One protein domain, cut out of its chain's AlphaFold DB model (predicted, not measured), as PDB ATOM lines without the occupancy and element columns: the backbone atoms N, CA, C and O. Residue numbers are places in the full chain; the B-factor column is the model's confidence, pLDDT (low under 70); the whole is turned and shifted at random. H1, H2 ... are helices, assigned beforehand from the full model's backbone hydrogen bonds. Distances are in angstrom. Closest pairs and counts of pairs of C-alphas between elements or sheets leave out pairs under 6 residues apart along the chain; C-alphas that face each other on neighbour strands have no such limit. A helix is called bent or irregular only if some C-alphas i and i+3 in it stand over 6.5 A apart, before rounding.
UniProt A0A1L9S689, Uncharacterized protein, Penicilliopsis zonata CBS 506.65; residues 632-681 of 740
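AT A GLANCE: This is residues 632 to 681 of the 740 residues of an uncharacterized protein of Penicilliopsis zonata CBS 506.65 (UniProt A0A1L9S689). One long helix, H2, sticks out as a straight arm from a small, loosely wound head made of the unnamed stretch 632 to 646, the very short helix H1 and the link after it. The free arm, residues 661 to 681, belongs to H2. The printed part has 50 residues with two named helices, H1 then H2, and no named strand; its class is all helix. The whole is extended, with a radius of gyration of the C-alphas of 15.9 A, and spans 53 by 17 by 12 A.

IN THESE COORDINATES: The printed part begins at Lys 632, whose C-alpha is at (37.918, -37.260, -28.884), and residues 632 to 646 hold no named element. H1 follows with residues 647 to 651, beginning at C-alpha 647, (18.864, -33.942, -37.406). H2 has residues 658 to 681 and measures 34.9 A from first to last C-alpha, from (16.546, -25.273, -33.903) to (-4.656, -11.873, -9.585).

HOW THE PARTS SIT: H1 and H2 are close but not clearly touching, with 2 pairs of C-alphas within 8 A. Their closest C-alphas, those of Ala 649 and Pro 658, are 7.6 A apart. Their centres are 26.2 A apart. Residues 661 to 681 of H2 stand free. In H1 every O i to N i+4 pair is within hydrogen-bond range; in H2 18 of 20 are. Neither helix is bent.

THE WHOLE: The outline is a rod, and the two C-alphas farthest apart, those of Lys 632 and Arg 681, are 53.2 A apart. The printed part has no cut. The link from H1 to H2, 6 residues, is short. The mean pLDDT of the printed part is 72.3; 17 residues are under 70, among them residues 643 to 645 and 656 to 664.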
ATOM      1  N   LYS A 632      37.176 -37.728 -27.696       77.94
ATOM      2  CA  LYS A 632      37.918 -37.260 -28.884       77.94
ATOM      3  C   LYS A 632      36.996 -36.739 -29.988       77.94
ATOM      4  O   LYS A 632      37.447 -36.009 -30.866       77.94
ATOM      5  N   SER A 633      35.712 -37.099 -29.948       79.19
ATOM      6  CA  SER A 633      34.704 -36.698 -30.933       79.19
ATOM      7  C   SER A 633      33.628 -35.786 -30.344       79.19
ATOM      8  O   SER A 633      32.999 -36.111 -29.338       79.19
ATOM      9  N   ARG A 634      33.314 -34.700 -31.064       74.62
ATOM     10  CA  ARG A 634      32.199 -33.777 -30.762       74.62
ATOM     11  C   ARG A 634      30.801 -34.417 -30.856       74.62
ATOM     12  O   ARG A 634      29.803 -33.772 -30.553       74.62
ATOM     13  N   PHE A 635      30.727 -35.663 -31.326       68.00
ATOM     14  CA  PHE A 635      29.501 -36.460 -31.404       68.00
ATOM     15  C   PHE A 635      29.356 -37.457 -30.241       68.00
ATOM     16  O   PHE A 635      28.282 -38.023 -30.073       68.00
ATOM     17  N   ASN A 636      30.407 -37.666 -29.435       69.69
ATOM     18  CA  ASN A 636      30.355 -38.537 -28.255       69.69
ATOM     19  C   ASN A 636      29.804 -37.834 -27.017       69.69
ATOM     20  O   ASN A 636      29.073 -38.449 -26.241       69.69
ATOM     21  N   ASP A 637      30.145 -36.558 -26.843       75.50
ATOM     22  CA  ASP A 637      29.744 -35.773 -25.679       75.50
ATOM     23  C   ASP A 637      28.207 -35.611 -25.624       75.50
ATOM     24  O   ASP A 637      27.621 -35.028 -26.546       75.50
ATOM     25  N   PRO A 638      27.527 -36.113 -24.571       70.12
ATOM     26  CA  PRO A 638      26.090 -35.920 -24.376       70.12
ATOM     27  C   PRO A 638      25.670 -34.445 -24.317       70.12
ATOM     28  O   PRO A 638      24.566 -34.102 -24.737       70.12
ATOM     29  N   ASN A 639      26.553 -33.571 -23.827       71.00
ATOM     30  CA  ASN A 639      26.257 -32.163 -23.559       71.00
ATOM     31  C   ASN A 639      26.555 -31.243 -24.757       71.00
ATOM     32  O   ASN A 639      26.149 -30.077 -24.768       71.00
ATOM     33  N   HIS A 640      27.229 -31.753 -25.792       77.31
ATOM     34  CA  HIS A 640      27.585 -30.984 -26.980       77.31
ATOM     35  C   HIS A 640      26.364 -30.770 -27.907       77.31
ATOM     36  O   HIS A 640      25.598 -31.708 -28.150       77.31
ATOM     37  N   PRO A 641      26.150 -29.569 -28.491       75.25
ATOM     38  CA  PRO A 641      24.939 -29.250 -29.258       75.25
ATOM     39  C   PRO A 641      24.666 -30.159 -30.468       75.25
ATOM     40  O   PRO A 641      23.507 -30.274 -30.871       75.25
ATOM     41  N   ALA A 642      25.677 -30.849 -31.010       73.88
ATOM     42  CA  ALA A 642      25.495 -31.869 -32.052       73.88
ATOM     43  C   ALA A 642      24.550 -33.008 -31.620       73.88
ATOM     44  O   ALA A 642      23.828 -33.560 -32.448       73.88
ATOM     45  N   ASN A 643      24.510 -33.320 -30.320       68.38
ATOM     46  CA  ASN A 643      23.710 -34.397 -29.735       68.38
ATOM     47  C   ASN A 643      22.309 -33.932 -29.268       68.38
ATOM     48  O   ASN A 643      21.565 -34.674 -28.636       68.38
ATOM     49  N   SER A 644      21.894 -32.700 -29.601       66.38
ATOM     50  CA  SER A 644      20.639 -32.072 -29.133       66.38
ATOM     51  C   SER A 644      19.331 -32.640 -29.735       66.38
ATOM     52  O   SER A 644      18.292 -31.964 -29.755       66.38
ATOM     53  N   GLY A 645      19.365 -33.871 -30.258       60.44
ATOM     54  CA  GLY A 645      18.219 -34.597 -30.820       60.44
ATOM     55  C   GLY A 645      17.637 -34.021 -32.119       60.44
ATOM     56  O   GLY A 645      16.584 -34.471 -32.573       60.44
ATOM     57  N   SER A 646      18.283 -33.021 -32.727       71.62
ATOM     58  CA  SER A 646      17.876 -32.446 -34.013       71.62
ATOM     59  C   SER A 646      18.752 -32.980 -35.142       71.62
ATOM     60  O   SER A 646      19.975 -32.895 -35.065       71.62
ATOM     61  N   LEU A 647      18.134 -33.462 -36.225       57.03
ATOM     62  CA  LEU A 647      18.864 -33.942 -37.406       57.03
ATOM     63  C   LEU A 647      19.731 -32.833 -38.031       57.03
ATOM     64  O   LEU A 647      20.837 -33.097 -38.483       57.03
ATOM     65  N   ILE A 648      19.250 -31.585 -37.986       68.50
ATOM     66  CA  ILE A 648      19.983 -30.397 -38.445       68.50
ATOM     67  C   ILE A 648      21.194 -30.131 -37.542       68.50
ATOM     68  O   ILE A 648      22.272 -29.847 -38.050       68.50
ATOM     69  N   ALA A 649      21.063 -30.289 -36.221       72.88
ATOM     70  CA  ALA A 649      22.195 -30.139 -35.303       72.88
ATOM     71  C   ALA A 649      23.243 -31.248 -35.490       72.88
ATOM     72  O   ALA A 649      24.436 -30.967 -35.431       72.88
ATOM     73  N   LEU A 650      22.816 -32.482 -35.776       74.44
ATOM     74  CA  LEU A 650      23.719 -33.596 -36.069       74.44
ATOM     75  C   LEU A 650      24.467 -33.372 -37.396       74.44
ATOM     76  O   LEU A 650      25.689 -33.481 -37.428       74.44
ATOM     77  N   LEU A 651      23.762 -32.984 -38.465       73.44
ATOM     78  CA  LEU A 651      24.363 -32.694 -39.777       73.44
ATOM     79  C   LEU A 651      25.281 -31.460 -39.758       73.44
ATOM     80  O   LEU A 651      26.340 -31.482 -40.374       73.44
ATOM     81  N   THR A 652      24.924 -30.408 -39.016       78.38
ATOM     82  CA  THR A 652      25.756 -29.195 -38.847       78.38
ATOM     83  C   THR A 652      26.817 -29.330 -37.748       78.38
ATOM     84  O   THR A 652      27.422 -28.338 -37.341       78.38
ATOM     85  N   GLY A 653      27.038 -30.536 -37.206       71.88
ATOM     86  CA  GLY A 653      28.043 -30.787 -36.169       71.88
ATOM     87  C   GLY A 653      27.862 -29.963 -34.887       71.88
ATOM     88  O   GLY A 653      28.833 -29.764 -34.160       71.88
ATOM     89  N   GLY A 654      26.644 -29.484 -34.620       73.19
ATOM     90  CA  GLY A 654      26.261 -28.658 -33.476       73.19
ATOM     91  C   GLY A 654      26.071 -27.165 -33.760       73.19
ATOM     92  O   GLY A 654      25.613 -26.466 -32.858       73.19
ATOM     93  N   ALA A 655      26.368 -26.669 -34.967       73.19
ATOM     94  CA  ALA A 655      26.305 -25.233 -35.259       73.19
ATOM     95  C   ALA A 655      24.876 -24.652 -35.215       73.19
ATOM     96  O   ALA A 655      24.690 -23.523 -34.767       73.19
ATOM     97  N   VAL A 656      23.851 -25.418 -35.620       69.88
ATOM     98  CA  VAL A 656      22.453 -24.946 -35.649       69.88
ATOM     99  C   VAL A 656      21.543 -25.861 -34.820       69.88
ATOM    100  O   VAL A 656      21.286 -27.006 -35.185       69.88
ATOM    101  N   ALA A 657      21.007 -25.341 -33.709       59.16
ATOM    102  CA  ALA A 657      20.173 -26.085 -32.751       59.16
ATOM    103  C   ALA A 657      18.701 -25.589 -32.720       59.16
ATOM    104  O   ALA A 657      18.266 -24.969 -31.737       59.16
ATOM    105  N   PRO A 658      17.887 -25.857 -33.764       59.56
ATOM    106  CA  PRO A 658      16.546 -25.273 -33.903       59.56
ATOM    107  C   PRO A 658      15.567 -25.761 -32.823       59.56
ATOM    108  O   PRO A 658      14.704 -25.007 -32.370       59.56
ATOM    109  N   SER A 659      15.743 -26.995 -32.336       60.16
ATOM    110  CA  SER A 659      14.978 -27.567 -31.220       60.16
ATOM    111  C   SER A 659      15.139 -26.754 -29.929       60.16
ATOM    112  O   SER A 659      14.154 -26.517 -29.226       60.16
ATOM    113  N   ARG A 660      16.356 -26.277 -29.632       61.84
ATOM    114  CA  ARG A 660      16.664 -25.466 -28.443       61.84
ATOM    115  C   ARG A 660      16.056 -24.064 -28.555       61.84
ATOM    116  O   ARG A 660      15.407 -23.628 -27.606       61.84
ATOM    117  N   ARG A 661      16.166 -23.415 -29.725       66.12
ATOM    118  CA  ARG A 661      15.558 -22.094 -30.008       66.12
ATOM    119  C   ARG A 661      14.025 -22.137 -29.877       66.12
ATOM    120  O   ARG A 661      13.460 -21.336 -29.134       66.12
ATOM    121  N   ARG A 662      13.352 -23.129 -30.486       68.31
ATOM    122  CA  ARG A 662      11.883 -23.300 -30.385       68.31
ATOM    123  C   ARG A 662      11.424 -23.648 -28.959       68.31
ATOM    124  O   ARG A 662      10.390 -23.151 -28.515       68.31
ATOM    125  N   ARG A 663      12.193 -24.454 -28.206       61.69
ATOM    126  CA  ARG A 663      11.905 -24.763 -26.787       61.69
ATOM    127  C   ARG A 663      12.024 -23.530 -25.886       61.69
ATOM    128  O   ARG A 663      11.121 -23.314 -25.080       61.69
ATOM    129  N   ALA A 664      13.068 -22.713 -26.048       69.38
ATOM    130  CA  ALA A 664      13.241 -21.471 -25.290       69.38
ATOM    131  C   ALA A 664      12.059 -20.510 -25.516       69.38
ATOM    132  O   ALA A 664      11.384 -20.140 -24.557       69.38
ATOM    133  N   ALA A 665      11.706 -20.233 -26.776       73.19
ATOM    134  CA  ALA A 665      10.559 -19.386 -27.115       73.19
ATOM    135  C   ALA A 665       9.215 -19.935 -26.575       73.19
ATOM    136  O   ALA A 665       8.386 -19.174 -26.070       73.19
ATOM    137  N   LYS A 666       8.988 -21.263 -26.604       73.50
ATOM    138  CA  LYS A 666       7.776 -21.887 -26.023       73.50
ATOM    139  C   LYS A 666       7.762 -21.788 -24.487       73.50
ATOM    140  O   LYS A 666       6.686 -21.641 -23.905       73.50
ATOM    141  N   GLN A 667       8.919 -21.812 -23.814       68.94
ATOM    142  CA  GLN A 667       9.027 -21.558 -22.369       68.94
ATOM    143  C   GLN A 667       8.792 -20.080 -22.016       68.94
ATOM    144  O   GLN A 667       8.036 -19.801 -21.088       68.94
ATOM    145  N   GLU A 668       9.346 -19.149 -22.788       72.31
ATOM    146  CA  GLU A 668       9.179 -17.701 -22.622       72.31
ATOM    147  C   GLU A 668       7.718 -17.262 -22.826       72.31
ATOM    148  O   GLU A 668       7.114 -16.674 -21.924       72.31
ATOM    149  N   ARG A 669       7.068 -17.688 -23.925       75.81
ATOM    150  CA  ARG A 669       5.615 -17.499 -24.142       75.81
ATOM    151  C   ARG A 669       4.777 -18.076 -22.987       75.81
ATOM    152  O   ARG A 669       3.743 -17.512 -22.623       75.81
ATOM    153  N   ARG A 670       5.212 -19.187 -22.371       76.31
ATOM    154  CA  ARG A 670       4.573 -19.786 -21.180       76.31
ATOM    155  C   ARG A 670       4.895 -19.055 -19.868       76.31
ATOM    156  O   ARG A 670       4.128 -19.232 -18.919       76.31
ATOM    157  N   ALA A 671       5.975 -18.280 -19.786       75.50
ATOM    158  CA  ALA A 671       6.322 -17.443 -18.638       75.50
ATOM    159  C   ALA A 671       5.509 -16.140 -18.652       75.50
ATOM    160  O   ALA A 671       4.771 -15.886 -17.700       75.50
ATOM    161  N   ALA A 672       5.504 -15.412 -19.774       77.81
ATOM    162  CA  ALA A 672       4.703 -14.198 -19.954       77.81
ATOM    163  C   ALA A 672       3.198 -14.455 -19.716       77.81
ATOM    164  O   ALA A 672       2.548 -13.757 -18.937       77.81
ATOM    165  N   ARG A 673       2.646 -15.553 -20.266       81.31
ATOM    166  CA  ARG A 673       1.254 -15.992 -20.000       81.31
ATOM    167  C   ARG A 673       0.980 -16.402 -18.538       81.31
ATOM    168  O   ARG A 673      -0.179 -16.650 -18.200       81.31
ATOM    169  N   ARG A 674       1.989 -16.533 -17.665       75.56
ATOM    170  CA  ARG A 674       1.813 -16.713 -16.206       75.56
ATOM    171  C   ARG A 674       1.876 -15.378 -15.486       75.56
ATOM    172  O   ARG A 674       0.949 -15.081 -14.744       75.56
ATOM    173  N   GLU A 675       2.901 -14.579 -15.761       79.00
ATOM    174  CA  GLU A 675       3.069 -13.233 -15.211       79.00
ATOM    175  C   GLU A 675       1.811 -12.384 -15.426       79.00
ATOM    176  O   GLU A 675       1.241 -11.868 -14.468       79.00
ATOM    177  N   GLU A 676       1.261 -12.382 -16.642       82.81
ATOM    178  CA  GLU A 676      -0.001 -11.709 -16.958       82.81
ATOM    179  C   GLU A 676      -1.189 -12.239 -16.119       82.81
ATOM    180  O   GLU A 676      -2.032 -11.480 -15.636       82.81
ATOM    181  N   ARG A 677      -1.260 -13.559 -15.893       81.31
ATOM    182  CA  ARG A 677      -2.324 -14.203 -15.100       81.31
ATOM    183  C   ARG A 677      -2.189 -13.948 -13.601       81.31
ATOM    184  O   ARG A 677      -3.208 -13.967 -12.908       81.31
ATOM    185  N   ASP A 678      -0.979 -13.728 -13.107       79.75
ATOM    186  CA  ASP A 678      -0.709 -13.423 -11.707       79.75
ATOM    187  C   ASP A 678      -0.773 -11.907 -11.431       79.75
ATOM    188  O   ASP A 678      -1.350 -11.514 -10.418       79.75
ATOM    189  N   ALA A 679      -0.419 -11.042 -12.386       81.50
ATOM    190  CA  ALA A 679      -0.774  -9.617 -12.374       81.50
ATOM    191  C   ALA A 679      -2.306  -9.421 -12.334       81.50
ATOM    192  O   ALA A 679      -2.832  -8.724 -11.462       81.50
ATOM    193  N   ARG A 680      -3.056 -10.155 -13.176       83.81
ATOM    194  CA  ARG A 680      -4.535 -10.234 -13.135       83.81
ATOM    195  C   ARG A 680      -5.095 -10.809 -11.814       83.81
ATOM    196  O   ARG A 680      -6.302 -10.700 -11.587       83.81
ATOM    197  N   ARG A 681      -4.277 -11.430 -10.949       77.94
ATOM    198  CA  ARG A 681      -4.656 -11.873  -9.585       77.94
ATOM    199  C   ARG A 681      -4.354 -10.811  -8.533       77.94
ATOM    200  O   ARG A 681      -5.241 -10.522  -7.731       77.94
TER     201      ARG A 681